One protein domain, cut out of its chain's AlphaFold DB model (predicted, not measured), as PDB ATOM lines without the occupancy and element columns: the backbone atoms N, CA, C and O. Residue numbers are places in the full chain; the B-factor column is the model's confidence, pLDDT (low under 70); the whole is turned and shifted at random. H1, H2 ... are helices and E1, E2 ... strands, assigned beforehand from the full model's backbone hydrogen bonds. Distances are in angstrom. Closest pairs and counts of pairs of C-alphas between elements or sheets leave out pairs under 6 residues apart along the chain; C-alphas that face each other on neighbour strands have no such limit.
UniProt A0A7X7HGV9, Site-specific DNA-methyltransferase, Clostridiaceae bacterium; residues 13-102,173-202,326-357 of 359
ATOM      1  N   LEU A  13      79.208 182.867 210.908       90.38
ATOM      2  CA  LEU A  13      80.265 182.218 210.140       90.38
ATOM      3  C   LEU A  13      80.417 180.748 210.548       90.38
ATOM      4  O   LEU A  13      80.650 179.896 209.695       90.38
ATOM      5  N   GLU A  14      80.248 180.433 211.832       88.00
ATOM      6  CA  GLU A  14      80.266 179.049 212.314       88.00
ATOM      7  C   GLU A  14      78.997 178.280 211.930       88.00
ATOM      8  O   GLU A  14      79.085 177.130 211.501       88.00
ATOM      9  N   ILE A  15      77.819 178.905 212.025       90.50
ATOM     10  CA  ILE A  15      76.545 178.265 211.667       90.50
ATOM     11  C   ILE A  15      76.465 177.970 210.164       90.50
ATOM     12  O   ILE A  15      76.015 176.885 209.781       90.50
ATOM     13  N   MET A  16      76.936 178.879 209.303       93.88
ATOM     14  CA  MET A  16      76.897 178.681 207.848       93.88
ATOM     15  C   MET A  16      77.652 177.426 207.392       93.88
ATOM     16  O   MET A  16      77.254 176.815 206.403       93.88
ATOM     17  N   LYS A  17      78.667 176.960 208.134       91.44
ATOM     18  CA  LYS A  17      79.408 175.719 207.820       91.44
ATOM     19  C   LYS A  17      78.541 174.456 207.850       91.44
ATOM     20  O   LYS A  17      78.927 173.444 207.275       91.44
ATOM     21  N   TYR A  18      77.386 174.498 208.515       92.00
ATOM     22  CA  TYR A  18      76.425 173.388 208.576       92.00
ATOM     23  C   TYR A  18      75.334 173.466 207.495       92.00
ATOM     24  O   TYR A  18      74.437 172.614 207.456       92.00
ATOM     25  N   ILE A  19      75.390 174.498 206.648       93.00
ATOM     26  CA  ILE A  19      74.530 174.689 205.484       93.00
ATOM     27  C   ILE A  19      75.292 174.190 204.259       93.00
ATOM     28  O   ILE A  19      76.449 174.562 204.047       93.00
ATOM     29  N   ASP A  20      74.643 173.348 203.463       95.75
ATOM     30  CA  ASP A  20      75.255 172.766 202.272       95.75
ATOM     31  C   ASP A  20      75.490 173.832 201.193       95.75
ATOM     32  O   ASP A  20      74.768 174.832 201.109       95.75
ATOM     33  N   ASP A  21      76.507 173.613 200.363       98.06
ATOM     34  CA  ASP A  21      76.795 174.446 199.193       98.06
ATOM     35  C   ASP A  21      75.563 174.536 198.279       98.06
ATOM     36  O   ASP A  21      74.814 173.566 198.137       98.06
ATOM     37  N   ASP A  22      75.369 175.689 197.634       98.06
ATOM     38  CA  ASP A  22      74.325 175.891 196.620       98.06
ATOM     39  C   ASP A  22      72.909 175.453 197.062       98.06
ATOM     40  O   ASP A  22      72.135 174.897 196.277       98.06
ATOM     41  N   SER A  23      72.548 175.686 198.325       96.75
ATOM     42  CA  SER A  23      71.280 175.222 198.906       96.75
ATOM     43  C   SER A  23      70.266 176.338 199.173       96.75
ATOM     44  O   SER A  23      69.067 176.062 199.227       96.75
ATOM     45  N   ILE A  24      70.710 177.595 199.262       97.62
ATOM     46  CA  ILE A  24      69.870 178.764 199.560       97.62
ATOM     47  C   ILE A  24      69.513 179.527 198.277       97.62
ATOM     48  O   ILE A  24      70.384 179.807 197.458       97.62
ATOM     49  N   ASP A  25      68.239 179.888 198.093       97.38
ATOM     50  CA  ASP A  25      67.759 180.600 196.893       97.38
ATOM     51  C   ASP A  25      68.055 182.111 196.914       97.38
ATOM     52  O   ASP A  25      68.436 182.700 195.898       97.38
ATOM     53  N   ALA A  26      67.892 182.739 198.080       97.38
ATOM     54  CA  ALA A  26      68.136 184.159 198.304       97.38
ATOM     55  C   ALA A  26      68.572 184.414 199.751       97.38
ATOM     56  O   ALA A  26      68.165 183.695 200.664       97.38
ATOM     57  N   ILE A  27      69.379 185.453 199.962       98.12
ATOM     58  CA  ILE A  27      69.836 185.879 201.289       98.12
ATOM     59  C   ILE A  27      69.459 187.345 201.484       98.12
ATOM     60  O   ILE A  27      69.789 188.195 200.660       98.12
ATOM     61  N   ILE A  28      68.779 187.635 202.590       97.06
ATOM     62  CA  ILE A  28      68.426 188.988 203.024       97.06
ATOM     63  C   ILE A  28      69.047 189.167 204.402       97.06
ATOM     64  O   ILE A  28      68.813 188.343 205.285       97.06
ATOM     65  N   THR A  29      69.877 190.189 204.576       95.56
ATOM     66  CA  THR A  29      70.640 190.367 205.813       95.56
ATOM     67  C   THR A  29      70.795 191.834 206.179       95.56
ATOM     68  O   THR A  29      70.980 192.689 205.315       95.56
ATOM     69  N   ASP A  30      70.735 192.101 207.477       93.62
ATOM     70  CA  ASP A  30      71.036 193.387 208.095       93.62
ATOM     71  C   ASP A  30      72.257 193.194 209.012       93.62
ATOM     72  O   ASP A  30      72.110 192.888 210.201       93.62
ATOM     73  N   PRO A  31      73.480 193.199 208.446       92.62
ATOM     74  CA  PRO A  31      74.687 193.008 209.231       92.62
ATOM     75  C   PRO A  31      74.952 194.252 210.093       92.62
ATOM     76  O   PRO A  31      74.501 195.346 209.755       92.62
ATOM     77  N   PRO A  32      75.753 194.140 211.167       90.50
ATOM     78  CA  PRO A  32      76.153 195.312 211.936       90.50
ATOM     79  C   PRO A  32      76.759 196.400 211.034       90.50
ATOM     80  O   PRO A  32      77.596 196.119 210.178       90.50
ATOM     81  N   TYR A  33      76.349 197.655 211.218       88.25
ATOM     82  CA  TYR A  33      76.769 198.776 210.365       88.25
ATOM     83  C   TYR A  33      78.161 199.308 210.712       88.25
ATOM     84  O   TYR A  33      78.678 200.194 210.017       88.25
ATOM     85  N   GLU A  34      78.758 198.764 211.773       87.56
ATOM     86  CA  GLU A  34      80.108 199.058 212.248       87.56
ATOM     87  C   GLU A  34      80.259 200.529 212.668       87.56
ATOM     88  O   GLU A  34      81.274 201.183 212.404       87.56
ATOM     89  N   LEU A  35      79.206 201.080 213.282       80.44
ATOM     90  CA  LEU A  35      79.139 202.470 213.739       80.44
ATOM     91  C   LEU A  35      79.519 202.625 215.219       80.44
ATOM     92  O   LEU A  35      79.589 203.754 215.714       80.44
ATOM     93  N   GLY A  36      79.754 201.519 215.927       74.25
ATOM     94  CA  GLY A  36      79.970 201.487 217.369       74.25
ATOM     95  C   GLY A  36      78.724 201.927 218.133       74.25
ATOM     96  O   GLY A  36      78.826 202.706 219.089       74.25
ATOM     97  N   PHE A  37      77.536 201.508 217.686       72.38
ATOM     98  CA  PHE A  37      76.257 201.933 218.238       72.38
ATOM     99  C   PHE A  37      76.217 201.776 219.763       72.38
ATOM    100  O   PHE A  37      76.299 200.683 220.317       72.38
ATOM    101  N   MET A  38      76.117 202.913 220.459       70.25
ATOM    102  CA  MET A  38      76.127 202.993 221.928       70.25
ATOM    103  C   MET A  38      77.337 202.313 222.599       70.25
ATOM    104  O   MET A  38      77.241 201.881 223.746       70.25
ATOM    105  N   GLY A  39      78.474 202.218 221.902       69.44
ATOM    106  CA  GLY A  39      79.674 201.544 222.399       69.44
ATOM    107  C   GLY A  39      79.519 200.027 222.537       69.44
ATOM    108  O   GLY A  39      80.305 199.400 223.245       69.44
ATOM    109  N   LYS A  40      78.496 199.432 221.911       72.06
ATOM    110  CA  LYS A  40      78.286 197.984 221.913       72.06
ATOM    111  C   LYS A  40      79.210 197.327 220.890       72.06
ATOM    112  O   LYS A  40      79.264 197.748 219.741       72.06
ATOM    113  N   LEU A  41      79.902 196.273 221.324       74.31
ATOM    114  CA  LEU A  41      80.940 195.602 220.535       74.31
ATOM    115  C   LEU A  41      80.407 194.895 219.285       74.31
ATOM    116  O   LEU A  41      81.148 194.753 218.317       74.31
ATOM    117  N   TRP A  42      79.143 194.462 219.294       74.56
ATOM    118  CA  TRP A  42      78.542 193.775 218.149       74.56
ATOM    119  C   TRP A  42      78.446 194.692 216.916       74.56
ATOM    120  O   TRP A  42      78.665 194.219 215.805       74.56
ATOM    121  N   ASP A  43      78.245 196.002 217.116       77.50
ATOM    122  CA  ASP A  43      78.231 197.031 216.060       77.50
ATOM    123  C   ASP A  43      79.612 197.661 215.817       77.50
ATOM    124  O   ASP A  43      79.742 198.792 215.356       77.50
ATOM    125  N   SER A  44      80.668 196.946 216.185       79.75
ATOM    126  CA  SER A  44      82.059 197.265 215.854       79.75
ATOM    127  C   SER A  44      82.878 195.980 215.688       79.75
ATOM    128  O   SER A  44      84.057 195.933 216.045       79.75
ATOM    129  N   SER A  45      82.220 194.906 215.257       77.56
ATOM    130  CA  SER A  45      82.784 193.562 215.151       77.56
ATOM    131  C   SER A  45      83.602 193.365 213.869       77.56
ATOM    132  O   SER A  45      84.435 192.463 213.798       77.56
ATOM    133  N   GLY A  46      83.407 194.225 212.869       84.56
ATOM    134  CA  GLY A  46      84.003 194.126 211.539       84.56
ATOM    135  C   GLY A  46      83.357 193.060 210.652       84.56
ATOM    136  O   GLY A  46      83.893 192.776 209.581       84.56
ATOM    137  N   VAL A  47      82.232 192.472 211.072       89.44
ATOM    138  CA  VAL A  47      81.537 191.382 210.373       89.44
ATOM    139  C   VAL A  47      81.136 191.811 208.966       89.44
ATOM    140  O   VAL A  47      81.436 191.093 208.013       89.44
ATOM    141  N   ALA A  48      80.561 193.007 208.805       92.62
ATOM    142  CA  ALA A  48      80.127 193.497 207.493       92.62
ATOM    143  C   ALA A  48      81.291 193.712 206.507       92.62
ATOM    144  O   ALA A  48      81.097 193.708 205.293       92.62
ATOM    145  N   TYR A  49      82.515 193.893 207.009       94.69
ATOM    146  CA  TYR A  49      83.712 194.123 206.190       94.69
ATOM    147  C   TYR A  49      84.587 192.877 206.050       94.69
ATOM    148  O   TYR A  49      85.612 192.906 205.369       94.69
ATOM    149  N   ASN A  50      84.213 191.785 206.711       94.75
ATOM    150  CA  ASN A  50      84.970 190.553 206.683       94.75
ATOM    151  C   ASN A  50      84.618 189.757 205.424       94.75
ATOM    152  O   ASN A  50      83.576 189.109 205.351       94.75
ATOM    153  N   ILE A  51      85.534 189.742 204.455       97.38
ATOM    154  CA  ILE A  51      85.396 188.989 203.198       97.38
ATOM    155  C   ILE A  51      85.056 187.507 203.445       97.38
ATOM    156  O   ILE A  51      84.343 186.905 202.649       97.38
ATOM    157  N   ASN A  52      85.522 186.899 204.544       96.50
ATOM    158  CA  ASN A  52      85.244 185.484 204.821       96.50
ATOM    159  C   ASN A  52      83.768 185.217 205.131       96.50
ATOM    160  O   ASN A  52      83.272 184.155 204.770       96.50
ATOM    161  N   VAL A  53      83.064 186.182 205.733       96.12
ATOM    162  CA  VAL A  53      81.609 186.093 205.929       96.12
ATOM    163  C   VAL A  53      80.938 185.991 204.570       96.12
ATOM    164  O   VAL A  53      80.220 185.034 204.309       96.12
ATOM    165  N   TRP A  54      81.271 186.901 203.657       98.25
ATOM    166  CA  TRP A  54      80.704 186.926 202.313       98.25
ATOM    167  C   TRP A  54      81.110 185.721 201.452       98.25
ATOM    168  O   TRP A  54      80.320 185.277 200.621       98.25
ATOM    169  N   LYS A  55      82.295 185.139 201.672       98.50
ATOM    170  CA  LYS A  55      82.711 183.881 201.027       98.50
ATOM    171  C   LYS A  55      81.874 182.685 201.477       98.50
ATOM    172  O   LYS A  55      81.510 181.858 200.648       98.50
ATOM    173  N   GLU A  56      81.534 182.599 202.759       98.06
ATOM    174  CA  GLU A  56      80.600 181.573 203.227       98.06
ATOM    175  C   GLU A  56      79.178 181.844 202.715       98.06
ATOM    176  O   GLU A  56      78.514 180.922 202.242       98.06
ATOM    177  N   THR A  57      78.751 183.110 202.681       98.12
ATOM    178  CA  THR A  57      77.460 183.523 202.108       98.12
ATOM    179  C   THR A  57      77.330 183.119 200.636       98.12
ATOM    180  O   THR A  57      76.307 182.563 200.235       98.12
ATOM    181  N   ILE A  58      78.353 183.359 199.804       98.44
ATOM    182  CA  ILE A  58      78.304 182.979 198.385       98.44
ATOM    183  C   ILE A  58      78.412 181.464 198.190       98.44
ATOM    184  O   ILE A  58      77.866 180.950 197.217       98.44
ATOM    185  N   ARG A  59      79.079 180.725 199.089       98.56
ATOM    186  CA  ARG A  59      79.157 179.256 199.027       98.56
ATOM    187  C   ARG A  59      77.770 178.624 199.148       98.56
ATOM    188  O   ARG A  59      77.410 177.795 198.316       98.56
ATOM    189  N   ILE A  60      76.993 179.040 200.146       98.31
ATOM    190  CA  ILE A  60      75.674 178.454 200.438       98.31
ATOM    191  C   ILE A  60      74.579 178.910 199.464       98.31
ATOM    192  O   ILE A  60      73.565 178.231 199.314       98.31
ATOM    193  N   LEU A  61      74.761 180.056 198.803       98.62
ATOM    194  CA  LEU A  61      73.805 180.598 197.841       98.62
ATOM    195  C   LEU A  61      73.877 179.831 196.514       98.62
ATOM    196  O   LEU A  61      74.964 179.601 195.990       98.62
ATOM    197  N   LYS A  62      72.733 179.472 195.929       98.69
ATOM    198  CA  LYS A  62      72.662 178.849 194.597       98.69
ATOM    199  C   LYS A  62      73.256 179.762 193.519       98.69
ATOM    200  O   LYS A  62      73.132 180.987 193.625       98.69
ATOM    201  N   PRO A  63      73.853 179.223 192.438       98.75
ATOM    202  CA  PRO A  63      74.292 180.028 191.298       98.75
ATOM    203  C   PRO A  63      73.159 180.904 190.760       98.75
ATOM    204  O   PRO A  63      72.036 180.440 190.563       98.75
ATOM    205  N   GLY A  64      73.417 182.193 190.542       98.38
ATOM    206  CA  GLY A  64      72.381 183.162 190.171       98.38
ATOM    207  C   GLY A  64      71.426 183.585 191.299       98.38
ATOM    208  O   GLY A  64      70.552 184.413 191.046       98.38
ATOM    209  N   GLY A  65      71.570 183.058 192.517       98.44
ATOM    210  CA  GLY A  65      70.846 183.526 193.700       98.44
ATOM    211  C   GLY A  65      71.247 184.953 194.077       98.44
ATOM    212  O   GLY A  65      72.360 185.400 193.775       98.44
ATOM    213  N   TYR A  66      70.328 185.678 194.717       98.44
ATOM    214  CA  TYR A  66      70.499 187.092 195.057       98.44
ATOM    215  C   TYR A  66      70.763 187.308 196.550       98.44
ATOM    216  O   TYR A  66      70.191 186.634 197.406       98.44
ATOM    217  N   LEU A  67      71.610 188.293 196.833       98.62
ATOM    218  CA  LEU A  67      71.883 188.859 198.146       98.62
ATOM    219  C   LEU A  67      71.304 190.278 198.208       98.62
ATOM    220  O   LEU A  67      71.547 191.087 197.311       98.62
ATOM    221  N   LEU A  68      70.586 190.573 199.288       98.19
ATOM    222  CA  LEU A  68      70.149 191.907 199.691       98.19
ATOM    223  C   LEU A  68      70.750 192.195 201.068       98.19
ATOM    224  O   LEU A  68      70.301 191.628 202.065       98.19
ATOM    225  N   SER A  69      71.784 193.034 201.123       97.88
ATOM    226  CA  SER A  69      72.449 193.397 202.382       97.88
ATOM    227  C   SER A  69      72.219 194.862 202.713       97.88
ATOM    228  O   SER A  69      72.678 195.730 201.968       97.88
ATOM    229  N   PHE A  70      71.552 195.144 203.827       96.38
ATOM    230  CA  PHE A  70      71.408 196.505 204.340       96.38
ATOM    231  C   PHE A  70      72.762 197.046 204.806       96.38
ATOM    232  O   PHE A  70      73.667 196.283 205.146       96.38
ATOM    233  N   GLY A  71      72.933 198.365 204.781       93.38
ATOM    234  CA  GLY A  71      74.167 198.997 205.216       93.38
ATOM    235  C   GLY A  71      73.964 200.420 205.714       93.38
ATOM    236  O   GLY A  71      73.057 201.140 205.308       93.38
ATOM    237  N   GLY A  72      74.878 200.867 206.572       89.62
ATOM    238  CA  GLY A  72      74.896 202.250 207.027       89.62
ATOM    239  C   GLY A  72      75.319 203.208 205.911       89.62
ATOM    240  O   GLY A  72      76.309 202.979 205.219       89.62
ATOM    241  N   SER A  73      74.649 204.353 205.788       88.56
ATOM    242  CA  SER A  73      74.930 205.369 204.753       88.56
ATOM    243  C   SER A  73      76.396 205.818 204.654       88.56
ATOM    244  O   SER A  73      76.885 206.165 203.583       88.56
ATOM    245  N   ARG A  74      77.130 205.798 205.772       87.50
ATOM    246  CA  ARG A  74      78.552 206.183 205.843       87.50
ATOM    247  C   ARG A  74      79.513 205.026 205.589       87.50
ATOM    248  O   ARG A  74      80.682 205.264 205.300       87.50
ATOM    249  N   THR A  75      79.044 203.794 205.725       91.38
ATOM    250  CA  THR A  75      79.869 202.585 205.799       91.38
ATOM    251  C   THR A  75      79.592 201.585 204.680       91.38
ATOM    252  O   THR A  75      80.439 200.739 204.403       91.38
ATOM    253  N   TYR A  76      78.480 201.758 203.962       95.12
ATOM    254  CA  TYR A  76      78.015 200.937 202.847       95.12
ATOM    255  C   TYR A  76      79.118 200.545 201.864       95.12
ATOM    256  O   TYR A  76      79.277 199.374 201.546       95.12
ATOM    257  N   HIS A  77      79.923 201.516 201.427       95.62
ATOM    258  CA  HIS A  77      80.984 201.295 200.445       95.62
ATOM    259  C   HIS A  77      81.959 200.179 200.851       95.62
ATOM    260  O   HIS A  77      82.380 199.404 200.002       95.62
ATOM    261  N   ARG A  78      82.290 200.052 202.144       96.62
ATOM    262  CA  ARG A  78      83.203 199.006 202.633       96.62
ATOM    263  C   ARG A  78      82.568 197.625 202.584       96.62
ATOM    264  O   ARG A  78      83.230 196.668 202.203       96.62
ATOM    265  N   MET A  79      81.295 197.542 202.962       97.38
ATOM    266  CA  MET A  79      80.516 196.312 202.875       97.38
ATOM    267  C   MET A  79      80.355 195.880 201.413       97.38
ATOM    268  O   MET A  79      80.626 194.731 201.090       97.38
ATOM    269  N   ALA A  80      79.998 196.806 200.518       98.06
ATOM    270  CA  ALA A  80      79.866 196.532 199.089       98.06
ATOM    271  C   ALA A  80      81.183 196.026 198.472       98.06
ATOM    272  O   ALA A  80      81.160 195.029 197.754       98.06
ATOM    273  N   CYS A  81      82.329 196.638 198.806       98.31
ATOM    274  CA  CYS A  81      83.639 196.127 198.388       98.31
ATOM    275  C   CYS A  81      83.907 194.717 198.932       98.31
ATOM    276  O   CYS A  81      84.338 193.855 198.180       98.31
ATOM    277  N   ALA A  82      83.613 194.448 200.208       98.25
ATOM    278  CA  ALA A  82      83.826 193.120 200.786       98.25
ATOM    279  C   ALA A  82      82.935 192.036 200.141       98.25
ATOM    280  O   ALA A  82      83.376 190.895 199.988       98.25
ATOM    281  N   ILE A  83      81.707 192.393 199.745       98.62
ATOM    282  CA  ILE A  83      80.786 191.537 198.983       98.62
ATOM    283  C   ILE A  83      81.352 191.252 197.583       98.62
ATOM    284  O   ILE A  83      81.402 190.094 197.166       98.62
ATOM    285  N   GLU A  84      81.809 192.283 196.870       98.62
ATOM    286  CA  GLU A  84      82.427 192.150 195.543       98.62
ATOM    287  C   GLU A  84      83.703 191.293 195.595       98.62
ATOM    288  O   GLU A  84      83.828 190.321 194.850       98.62
ATOM    289  N   ASP A  85      84.604 191.574 196.542       98.69
ATOM    290  CA  ASP A  85      85.868 190.851 196.743       98.69
ATOM    291  C   ASP A  85      85.663 189.368 197.104       98.69
ATOM    292  O   ASP A  85      86.542 188.529 196.874       98.69
ATOM    293  N   ALA A  86      84.506 189.010 197.670       98.50
ATOM    294  CA  ALA A  86      84.138 187.620 197.926       98.50
ATOM    295  C   ALA A  86      83.687 186.859 196.667       98.50
ATOM    296  O   ALA A  86      83.639 185.628 196.695       98.50
ATOM    297  N   GLY A  87      83.408 187.565 195.567       98.44
ATOM    298  CA  GLY A  87      83.070 186.993 194.262       98.44
ATOM    299  C   GLY A  87      81.626 187.212 193.812       98.44
ATOM    300  O   GLY A  87      81.203 186.593 192.834       98.44
ATOM    301  N   PHE A  88      80.850 188.052 194.502       98.75
ATOM    302  CA  PHE A  88      79.516 188.431 194.040       98.75
ATOM    303  C   PHE A  88      79.581 189.415 192.863       98.75
ATOM    304  O   PHE A  88      80.443 190.284 192.797       98.75
ATOM    305  N   GLU A  89      78.593 189.348 191.971       98.25
ATOM    306  CA  GLU A  89      78.314 190.401 190.997       98.25
ATOM    307  C   GLU A  89      77.444 191.476 191.656       98.25
ATOM    308  O   GLU A  89      76.268 191.225 191.942       98.25
ATOM    309  N   ILE A  90      77.973 192.684 191.859       98.19
ATOM    310  CA  ILE A  90      77.142 193.821 192.268       98.19
ATOM    311  C   ILE A  90      76.169 194.143 191.129       98.19
ATOM    312  O   ILE A  90      76.570 194.345 189.982       98.19
ATOM    313  N   ARG A  91      74.870 194.138 191.434       95.75
ATOM    314  CA  ARG A  91      73.805 194.369 190.453       95.75
ATOM    315  C   ARG A  91      73.347 195.810 190.479       95.75
ATOM    316  O   ARG A  91      73.246 196.419 189.421       95.75
ATOM    317  N   ASP A  92      73.057 196.309 191.673       94.50
ATOM    318  CA  ASP A  92      72.590 197.669 191.896       94.50
ATOM    319  C   ASP A  92      72.616 198.007 193.397       94.50
ATOM    320  O   ASP A  92      73.014 197.192 194.236       94.50
ATOM    321  N   MET A  93      72.155 199.206 193.728       94.88
ATOM    322  CA  MET A  93      71.873 199.652 195.085       94.88
ATOM    323  C   MET A  93      70.402 200.051 195.182       94.88
ATOM    324  O   MET A  93      69.918 200.833 194.364       94.88
ATOM    325  N   ILE A  94      69.700 199.533 196.188       95.31
ATOM    326  CA  ILE A  94      68.333 199.952 196.514       95.31
ATOM    327  C   ILE A  94      68.405 200.925 197.685       95.31
ATOM    328  O   ILE A  94      69.079 200.650 198.670       95.31
ATOM    329  N   GLU A  95      67.708 202.052 197.590       94.81
ATOM    330  CA  GLU A  95      67.700 203.066 198.644       94.81
ATOM    331  C   GLU A  95      66.394 203.019 199.437       94.81
ATOM    332  O   GLU A  95      65.323 203.256 198.874       94.81
ATOM    333  N   TRP A  96      66.471 202.762 200.744       92.81
ATOM    334  CA  TRP A  96      65.332 202.922 201.642       92.81
ATOM    335  C   TRP A  96      65.361 204.290 202.311       92.81
ATOM    336  O   TRP A  96      66.206 204.546 203.159       92.81
ATOM    337  N   ILE A  97      64.419 205.167 201.963       91.12
ATOM    338  CA  ILE A  97      64.290 206.503 202.555       91.12
ATOM    339  C   ILE A  97      63.147 206.563 203.576       91.12
ATOM    340  O   ILE A  97      62.069 206.000 203.370       91.12
ATOM    341  N   TYR A  98      63.359 207.269 204.685       87.00
ATOM    342  CA  TYR A  98      62.377 207.346 205.768       87.00
ATOM    343  C   TYR A  98      62.428 208.675 206.528       87.00
ATOM    344  O   TYR A  98      63.470 209.325 206.634       87.00
ATOM    345  N   GLY A  99      61.287 209.093 207.085       80.12
ATOM    346  CA  GLY A  99      61.186 210.358 207.825       80.12
ATOM    347  C   GLY A  99      61.678 210.285 209.266       80.12
ATOM    348  O   GLY A  99      62.042 211.306 209.857       80.12
ATOM    349  N   SER A 100      61.719 209.091 209.858       70.19
ATOM    350  CA  SER A 100      62.251 208.883 211.208       70.19
ATOM    351  C   SER A 100      63.764 209.131 211.281       70.19
ATOM    352  O   SER A 100      64.455 209.190 210.274       70.19
ATOM    353  N   GLY A 101      64.299 209.345 212.485       69.06
ATOM    354  CA  GLY A 101      65.740 209.521 212.701       69.06
ATOM    355  C   GLY A 101      66.093 210.880 213.292       69.06
ATOM    356  O   GLY A 101      65.604 211.928 212.863       69.06
ATOM    357  N   PHE A 102      66.950 210.861 214.310       69.94
ATOM    358  CA  PHE A 102      67.432 212.058 214.989       69.94
ATOM    359  C   PHE A 102      68.950 212.163 214.798       69.94
ATOM    360  O   PHE A 102      69.660 211.220 215.165       69.94
ATOM    361  N   ALA A 173      68.408 209.303 207.507       86.69
ATOM    362  CA  ALA A 173      67.076 209.251 206.892       86.69
ATOM    363  C   ALA A 173      67.056 208.373 205.631       86.69
ATOM    364  O   ALA A 173      66.135 208.461 204.819       86.69
ATOM    365  N   HIS A 174      68.125 207.601 205.430       90.38
ATOM    366  CA  HIS A 174      68.250 206.692 204.308       90.38
ATOM    367  C   HIS A 174      69.175 205.519 204.650       90.38
ATOM    368  O   HIS A 174      70.156 205.695 205.387       90.38
ATOM    369  N   GLU A 175      68.847 204.351 204.108       92.06
ATOM    370  CA  GLU A 175      69.581 203.097 204.238       92.06
ATOM    371  C   GLU A 175      69.823 202.480 202.854       92.06
ATOM    372  O   GLU A 175      68.873 202.028 202.203       92.06
ATOM    373  N   PRO A 176      71.084 202.450 202.390       95.69
ATOM    374  CA  PRO A 176      71.439 201.757 201.164       95.69
ATOM    375  C   PRO A 176      71.460 200.238 201.371       95.69
ATOM    376  O   PRO A 176      72.011 199.723 202.345       95.69
ATOM    377  N   ILE A 177      70.916 199.513 200.399       97.88
ATOM    378  CA  ILE A 177      70.858 198.053 200.350       97.88
ATOM    379  C   ILE A 177      71.667 197.592 199.140       97.88
ATOM    380  O   ILE A 177      71.363 197.936 197.996       97.88
ATOM    381  N   CYS A 178      72.703 196.798 199.390       98.31
ATOM    382  CA  CYS A 178      73.525 196.213 198.345       98.31
ATOM    383  C   CYS A 178      72.755 195.056 197.714       98.31
ATOM    384  O   CYS A 178      72.478 194.062 198.390       98.31
ATOM    385  N   MET A 179      72.414 195.185 196.429       98.00
ATOM    386  CA  MET A 179      71.841 194.096 195.651       98.00
ATOM    387  C   MET A 179      72.958 193.426 194.859       98.00
ATOM    388  O   MET A 179      73.503 193.996 193.911       98.00
ATOM    389  N   ALA A 180      73.284 192.196 195.232       98.56
ATOM    390  CA  ALA A 180      74.344 191.424 194.605       98.56
ATOM    391  C   ALA A 180      73.833 190.046 194.182       98.56
ATOM    392  O   ALA A 180      72.792 189.581 194.644       98.56
ATOM    393  N   ARG A 181      74.539 189.386 193.267       98.44
ATOM    394  CA  ARG A 181      74.148 188.071 192.754       98.44
ATOM    395  C   ARG A 181      75.351 187.150 192.675       98.44
ATOM    396  O   ARG A 181      76.415 187.572 192.225       98.44
ATOM    397  N   LYS A 182      75.190 185.887 193.063       98.62
ATOM    398  CA  LYS A 182      76.212 184.878 192.773       98.62
ATOM    399  C   LYS A 182      76.345 184.718 191.250       98.62
ATOM    400  O   LYS A 182      75.307 184.621 190.586       98.62
ATOM    401  N   PRO A 183      77.566 184.665 190.687       98.56
ATOM    402  CA  PRO A 183      77.754 184.397 189.267       98.56
ATOM    403  C   PRO A 183      76.980 183.158 188.802       98.56
ATOM    404  O   PRO A 183      76.753 182.212 189.562       98.56
ATOM    405  N   LEU A 184      76.555 183.170 187.542       98.25
ATOM    406  CA  LEU A 184      75.878 182.020 186.942       98.25
ATOM    407  C   LEU A 184      76.851 180.843 186.812       98.25
ATOM    408  O   LEU A 184      78.030 181.045 186.522       98.25
ATOM    409  N   SER A 185      76.349 179.614 186.953       97.88
ATOM    410  CA  SER A 185      77.128 178.417 186.600       97.88
ATOM    411  C   SER A 185      76.879 177.963 185.161       97.88
ATOM    412  O   SER A 185      77.696 177.240 184.593       97.88
ATOM    413  N   GLU A 186      75.749 178.368 184.575       97.75
ATOM    414  CA  GLU A 186      75.352 178.018 183.210       97.75
ATOM    415  C   GLU A 186      75.655 179.145 182.215       97.75
ATOM    416  O   GLU A 186      75.894 180.294 182.591       97.75
ATOM    417  N   LYS A 187      75.630 178.830 180.913       95.50
ATOM    418  CA  LYS A 187      76.025 179.775 179.852       95.50
ATOM    419  C   LYS A 187      75.025 180.909 179.654       95.50
ATOM    420  O   LYS A 187      75.393 181.967 179.148       95.50
ATOM    421  N   SER A 188      73.765 180.687 180.013       96.06
ATOM    422  CA  SER A 188      72.703 181.684 179.925       96.06
ATOM    423  C   SER A 188      71.892 181.760 181.215       96.06
ATOM    424  O   SER A 188      71.777 180.788 181.961       96.06
ATOM    425  N   VAL A 189      71.269 182.919 181.453       94.12
ATOM    426  CA  VAL A 189      70.337 183.108 182.581       94.12
ATOM    427  C   VAL A 189      69.193 182.095 182.508       94.12
ATOM    428  O   VAL A 189      68.821 181.535 183.530       94.12
ATOM    429  N   ALA A 190      68.671 181.822 181.308       96.12
ATOM    430  CA  ALA A 190      67.574 180.879 181.115       96.12
ATOM    431  C   ALA A 190      67.957 179.450 181.536       96.12
ATOM    432  O   ALA A 190      67.224 178.825 182.297       96.12
ATOM    433  N   GLU A 191      69.118 178.955 181.099       98.00
ATOM    434  CA  GLU A 191      69.628 177.645 181.524       98.00
ATOM    435  C   GLU A 191      69.871 177.600 183.038       98.00
ATOM    436  O   GLU A 191      69.521 176.613 183.682       98.00
ATOM    437  N   ASN A 192      70.403 178.681 183.623       98.25
ATOM    438  CA  ASN A 192      70.626 178.760 185.065       98.25
ATOM    439  C   ASN A 192      69.306 178.699 185.847       98.25
ATOM    440  O   ASN A 192      69.206 177.925 186.794       98.25
ATOM    441  N   CYS A 193      68.279 179.439 185.417       96.81
ATOM    442  CA  CYS A 193      66.949 179.384 186.024       96.81
ATOM    443  C   CYS A 193      66.327 177.987 185.906       96.81
ATOM    444  O   CYS A 193      65.756 177.495 186.873       96.81
ATOM    445  N   LEU A 194      66.451 177.326 184.749       97.44
ATOM    446  CA  LEU A 194      65.919 175.972 184.555       97.44
ATOM    447  C   LEU A 194      66.631 174.928 185.426       97.44
ATOM    448  O   LEU A 194      65.998 173.969 185.858       97.44
ATOM    449  N   LYS A 195      67.933 175.101 185.675       97.94
ATOM    450  CA  LYS A 195      68.728 174.178 186.490       97.94
ATOM    451  C   LYS A 195      68.570 174.417 187.992       97.94
ATOM    452  O   LYS A 195      68.417 173.458 188.741       97.94
ATOM    453  N   TRP A 196      68.653 175.671 188.423       97.75
ATOM    454  CA  TRP A 196      68.772 176.037 189.837       97.75
ATOM    455  C   TRP A 196      67.510 176.660 190.429       97.75
ATOM    456  O   TRP A 196      67.392 176.736 191.647       97.75
ATOM    457  N   GLY A 197      66.574 177.121 189.595       97.12
ATOM    458  CA  GLY A 197      65.435 177.935 190.030       97.12
ATOM    459  C   GLY A 197      65.790 179.402 190.307       97.12
ATOM    460  O   GLY A 197      64.910 180.193 190.627       97.12
ATOM    461  N   THR A 198      67.058 179.786 190.145       97.69
ATOM    462  CA  THR A 198      67.606 181.110 190.474       97.69
ATOM    463  C   THR A 198      68.287 181.757 189.262       97.69
ATOM    464  O   THR A 198      68.713 181.079 188.326       97.69
ATOM    465  N   GLY A 199      68.416 183.088 189.264       93.25
ATOM    466  CA  GLY A 199      69.121 183.846 188.219       93.25
ATOM    467  C   GLY A 199      68.379 185.079 187.708       93.25
ATOM    468  O   GLY A 199      69.029 186.024 187.251       93.25
ATOM    469  N   GLY A 200      67.049 185.079 187.806       90.81
ATOM    470  CA  GLY A 200      66.174 186.198 187.454       90.81
ATOM    471  C   GLY A 200      65.446 186.783 188.664       90.81
ATOM    472  O   GLY A 200      65.413 186.183 189.733       90.81
ATOM    473  N   ILE A 201      64.842 187.954 188.466       90.75
ATOM    474  CA  ILE A 201      63.931 188.608 189.412       90.75
ATOM    475  C   ILE A 201      62.561 188.757 188.753       90.75
ATOM    476  O   ILE A 201      62.480 188.996 187.544       90.75
ATOM    477  N   ASN A 202      61.486 188.598 189.529       89.81
ATOM    478  CA  ASN A 202      60.127 188.663 189.000       89.81
ATOM    479  C   ASN A 202      59.673 190.119 188.833       89.81
ATOM    480  O   ASN A 202      59.007 190.707 189.676       89.81
ATOM    481  N   SER A 326      51.809 197.112 207.312       70.06
ATOM    482  CA  SER A 326      50.598 197.269 208.107       70.06
ATOM    483  C   SER A 326      50.713 196.479 209.414       70.06
ATOM    484  O   SER A 326      51.520 195.561 209.550       70.06
ATOM    485  N   LYS A 327      49.890 196.817 210.416       69.69
ATOM    486  CA  LYS A 327      49.874 196.062 211.683       69.69
ATOM    487  C   LYS A 327      49.590 194.570 211.469       69.69
ATOM    488  O   LYS A 327      50.136 193.763 212.205       69.69
ATOM    489  N   SER A 328      48.758 194.234 210.482       70.00
ATOM    490  CA  SER A 328      48.412 192.857 210.120       70.00
ATOM    491  C   SER A 328      49.563 192.085 209.475       70.00
ATOM    492  O   SER A 328      49.621 190.876 209.637       70.00
ATOM    493  N   GLU A 329      50.484 192.757 208.782       69.31
ATOM    494  CA  GLU A 329      51.598 192.094 208.083       69.31
ATOM    495  C   GLU A 329      52.792 191.797 208.993       69.31
ATOM    496  O   GLU A 329      53.564 190.893 208.700       69.31
ATOM    497  N   ARG A 330      52.958 192.526 210.108       67.62
ATOM    498  CA  ARG A 330      54.172 192.449 210.950       67.62
ATOM    499  C   ARG A 330      54.476 191.062 211.517       67.62
ATOM    500  O   ARG A 330      55.645 190.772 211.726       67.62
ATOM    501  N   ASN A 331      53.447 190.251 211.755       65.69
ATOM    502  CA  ASN A 331      53.576 188.900 212.315       65.69
ATOM    503  C   ASN A 331      53.076 187.816 211.345       65.69
ATOM    504  O   ASN A 331      52.950 186.659 211.736       65.69
ATOM    505  N   MET A 332      52.740 188.193 210.108       62.69
ATOM    506  CA  MET A 332      52.237 187.258 209.106       62.69
ATOM    507  C   MET A 332      53.369 186.313 208.688       62.69
ATOM    508  O   MET A 332      54.429 186.776 208.273       62.69
ATOM    509  N   GLY A 333      53.155 185.002 208.791       60.69
ATOM    510  CA  GLY A 333      54.186 183.988 208.548       60.69
ATOM    511  C   GLY A 333      55.037 183.631 209.775       60.69
ATOM    512  O   GLY A 333      55.930 182.794 209.661       60.69
ATOM    513  N   CYS A 334      54.783 184.246 210.936       60.81
ATOM    514  CA  CYS A 334      55.414 183.899 212.217       60.81
ATOM    515  C   CYS A 334      54.493 183.044 213.111       60.81
ATOM    516  O   CYS A 334      54.689 182.995 214.322       60.81
ATOM    517  N   GLU A 335      53.454 182.417 212.544       63.47
ATOM    518  CA  GLU A 335      52.468 181.624 213.292       63.47
ATOM    519  C   GLU A 335      52.996 180.242 213.712       63.47
ATOM    520  O   GLU A 335      52.477 179.650 214.658       63.47
ATOM    521  N   GLU A 336      54.023 179.726 213.028       54.81
ATOM    522  CA  GLU A 336      54.762 178.538 213.459       54.81
ATOM    523  C   GLU A 336      55.829 178.966 214.478       54.81
ATOM    524  O   GLU A 336      56.786 179.664 214.144       54.81
ATOM    525  N   GLU A 337      55.605 178.586 215.737       50.41
ATOM    526  CA  GLU A 337      56.393 178.956 216.914       50.41
ATOM    527  C   GLU A 337      57.912 178.887 216.693       50.41
ATOM    528  O   GLU A 337      58.458 177.938 216.125       50.41
ATOM    529  N   TYR A 338      58.616 179.881 217.234       52.25
ATOM    530  CA  TYR A 338      60.067 179.885 217.358       52.25
ATOM    531  C   TYR A 338      60.534 178.670 218.171       52.25
ATOM    532  O   TYR A 338      60.548 178.694 219.400       52.25
ATOM    533  N   ILE A 339      60.969 177.599 217.508       48.91
ATOM    534  CA  ILE A 339      61.612 176.484 218.208       48.91
ATOM    535  C   ILE A 339      63.050 176.903 218.540       48.91
ATOM    536  O   ILE A 339      63.979 176.678 217.760       48.91
ATOM    537  N   LEU A 340      63.246 177.513 219.713       47.94
ATOM    538  CA  LEU A 340      64.565 177.678 220.328       47.94
ATOM    539  C   LEU A 340      65.130 176.280 220.616       47.94
ATOM    540  O   LEU A 340      64.755 175.624 221.587       47.94
ATOM    541  N   LYS A 341      66.012 175.779 219.748       48.62
ATOM    542  CA  LYS A 341      66.590 174.439 219.923       48.62
ATOM    543  C   LYS A 341      67.480 174.371 221.170       48.62
ATOM    544  O   LYS A 341      68.108 175.360 221.557       48.62
ATOM    545  N   GLU A 342      67.559 173.169 221.750       46.94
ATOM    546  CA  GLU A 342      68.161 172.817 223.055       46.94
ATOM    547  C   GLU A 342      69.586 173.342 223.317       46.94
ATOM    548  O   GLU A 342      69.991 173.426 224.470       46.94
ATOM    549  N   ALA A 343      70.338 173.729 222.284       47.50
ATOM    550  CA  ALA A 343      71.689 174.278 222.416       47.50
ATOM    551  C   ALA A 343      71.734 175.787 222.731       47.50
ATOM    552  O   ALA A 343      72.821 176.339 222.894       47.50
ATOM    553  N   THR A 344      70.586 176.468 222.791       50.16
ATOM    554  CA  THR A 344      70.532 177.895 223.140       50.16
ATOM    555  C   THR A 344      70.777 178.045 224.644       50.16
ATOM    556  O   THR A 344      69.991 177.485 225.413       50.16
ATOM    557  N   PRO A 345      71.833 178.761 225.086       60.34
ATOM    558  CA  PRO A 345      72.070 179.005 226.504       60.34
ATOM    559  C   PRO A 345      70.831 179.617 227.151       60.34
ATOM    560  O   PRO A 345      70.213 180.513 226.576       60.34
ATOM    561  N   GLU A 346      70.475 179.155 228.345       64.44
ATOM    562  CA  GLU A 346      69.210 179.529 228.989       64.44
ATOM    563  C   GLU A 346      69.094 181.041 229.248       64.44
ATOM    564  O   GLU A 346      68.006 181.608 229.213       64.44
ATOM    565  N   GLU A 347      70.232 181.714 229.414       61.19
ATOM    566  CA  GLU A 347      70.342 183.171 229.522       61.19
ATOM    567  C   GLU A 347      69.913 183.887 228.231       61.19
ATOM    568  O   GLU A 347      69.204 184.887 228.293       61.19
ATOM    569  N   ILE A 348      70.271 183.339 227.064       53.97
ATOM    570  CA  ILE A 348      69.904 183.892 225.754       53.97
ATOM    571  C   ILE A 348      68.445 183.582 225.420       53.97
ATOM    572  O   ILE A 348      67.762 184.438 224.865       53.97
ATOM    573  N   LYS A 349      67.932 182.396 225.781       57.28
ATOM    574  CA  LYS A 349      66.497 182.103 225.613       57.28
ATOM    575  C   LYS A 349      65.641 183.118 226.362       57.28
ATOM    576  O   LYS A 349      64.722 183.674 225.780       57.28
ATOM    577  N   LYS A 350      66.009 183.409 227.609       58.41
ATOM    578  CA  LYS A 350      65.303 184.369 228.455       58.41
ATOM    579  C   LYS A 350      65.353 185.795 227.894       58.41
ATOM    580  O   LYS A 350      64.355 186.502 227.928       58.41
ATOM    581  N   GLU A 351      66.492 186.200 227.330       51.53
ATOM    582  CA  GLU A 351      66.643 187.500 226.662       51.53
ATOM    583  C   GLU A 351      65.802 187.581 225.372       51.53
ATOM    584  O   GLU A 351      65.177 188.604 225.101       51.53
ATOM    585  N   ILE A 352      65.714 186.489 224.602       51.81
ATOM    586  CA  ILE A 352      64.855 186.394 223.411       51.81
ATOM    587  C   ILE A 352      63.367 186.431 223.792       51.81
ATOM    588  O   ILE A 352      62.604 187.157 223.159       51.81
ATOM    589  N   GLU A 353      62.952 185.700 224.827       55.72
ATOM    590  CA  GLU A 353      61.576 185.702 225.346       55.72
ATOM    591  C   GLU A 353      61.155 187.103 225.830       55.72
ATOM    592  O   GLU A 353      60.064 187.567 225.497       55.72
ATOM    593  N   GLU A 354      62.046 187.825 226.523       54.84
ATOM    594  CA  GLU A 354      61.823 189.217 226.947       54.84
ATOM    595  C   GLU A 354      61.744 190.203 225.765       54.84
ATOM    596  O   GLU A 354      60.983 191.172 225.820       54.84
ATOM    597  N   ILE A 355      62.509 189.982 224.689       45.03
ATOM    598  CA  ILE A 355      62.486 190.826 223.480       45.03
ATOM    599  C   ILE A 355      61.227 190.578 222.636       45.03
ATOM    600  O   ILE A 355      60.704 191.518 222.031       45.03
ATOM    601  N   LEU A 356      60.754 189.331 222.572       44.16
ATOM    602  CA  LEU A 356      59.624 188.927 221.732       44.16
ATOM    603  C   LEU A 356      58.252 189.086 222.411       44.16
ATOM    604  O   LEU A 356      57.240 188.888 221.742       44.16
ATOM    605  N   ASP A 357      58.201 189.483 223.690       45.88
ATOM    606  CA  ASP A 357      56.964 189.668 224.478       45.88
ATOM    607  C   ASP A 357      56.086 188.395 224.501       45.88
ATOM    608  O   ASP A 357      54.855 188.449 224.510       45.88
TER     609      ASP A 357
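This is residues 13 to 102, 173 to 202 and 326 to 357 of the 359 residues of the protein "Site-specific DNA-methyltransferase" of Clostridiaceae bacterium (UniProt A0A7X7HGV9). The sheet E1 E2 E4 E3 is a slab with two helices, H3 and H4, over one face; H1 packs on H3, and H5 only grazes the sheet. H6 and the tail before it lie away from this slab, with residues 326 to 337 and 342 to 347 standing free. The printed part has 152 residues with six named helices and four named strands, in the order H1 E1 H2 H3 E2 H4 E3 E4 H5 H6; the sheet is mixed, and the class is mixed, helices and strands. It is only just compact, close to loose, with a radius of gyration of the C-alphas of 17.5 A, and spans 50 by 37 by 34 A.

Start at H1, residues 13 to 16, which touches H3, residues 51 to 60; their closest C-alphas, Leu 13 and Val 53, are 5.9 A apart. Next comes E1, residues 24 to 29, parallel to E2, residues 61 to 70, at 11 degrees; look for N 27 and O 66, 2.9 A apart. E1, H2, residues 41 to 44, H3 and E2 form a strand-helix-strand unit, two parallel neighbour strands with helices between, its crossover right-handed. H2 touches no helix and is not on the sheet. H3 lies over E1 and E2 at a height over the sheet of 11.1 A. E2 bends by 117 degrees at residue 64. H4, residues 76 to 85, is on the same face as H3, giving two layers, helices on one face of a sheet. H3 and H4 touch only at their ends, with Ile 51 and Ala 82 closest, their C-alphas 5.0 A apart. H4 runs along E4, residues 174 to 181, at 3 degrees on the local plane. E2, H4 and E3, residues 89 to 97, form a split unit with E4 between the strands, its crossover right-handed. E4 is antiparallel to E2, with N 67 and O 180 2.8 A apart, and to E3, with N 89 and O 181 2.8 A apart. H5, residues 189 to 196, only grazes the sheet; its closest C-alphas to E2 are Trp 196 and Lys 62, 6.8 A apart. H6, residues 346 to 356, is not on the sheet and touches no helix. In H3, H4, H5 and H6 every O i to N i+4 pair is within hydrogen-bond range; H1 and H2 are too short for one.

Find C-alpha 13, where H1 begins, at (80.265, 182.218, 210.140). H3 runs 14.6 A, E2 17.3 A, H4 14.2 A, E3 24.3 A and E4 22.7 A. H6 runs 15.3 A to C-alpha 356 at (59.624, 188.927, 221.732).

The C-alphas farthest apart, Lys 187 and Glu 347, are 50.1 A apart. Residues 103 to 172 and 203 to 325 are not printed; the gaps between C-alphas are 8.6 A and 23.0 A. E1 to H2 is a long link. Residues 39, 101 to 102, 327 and 329 to 357 have pLDDT under 70.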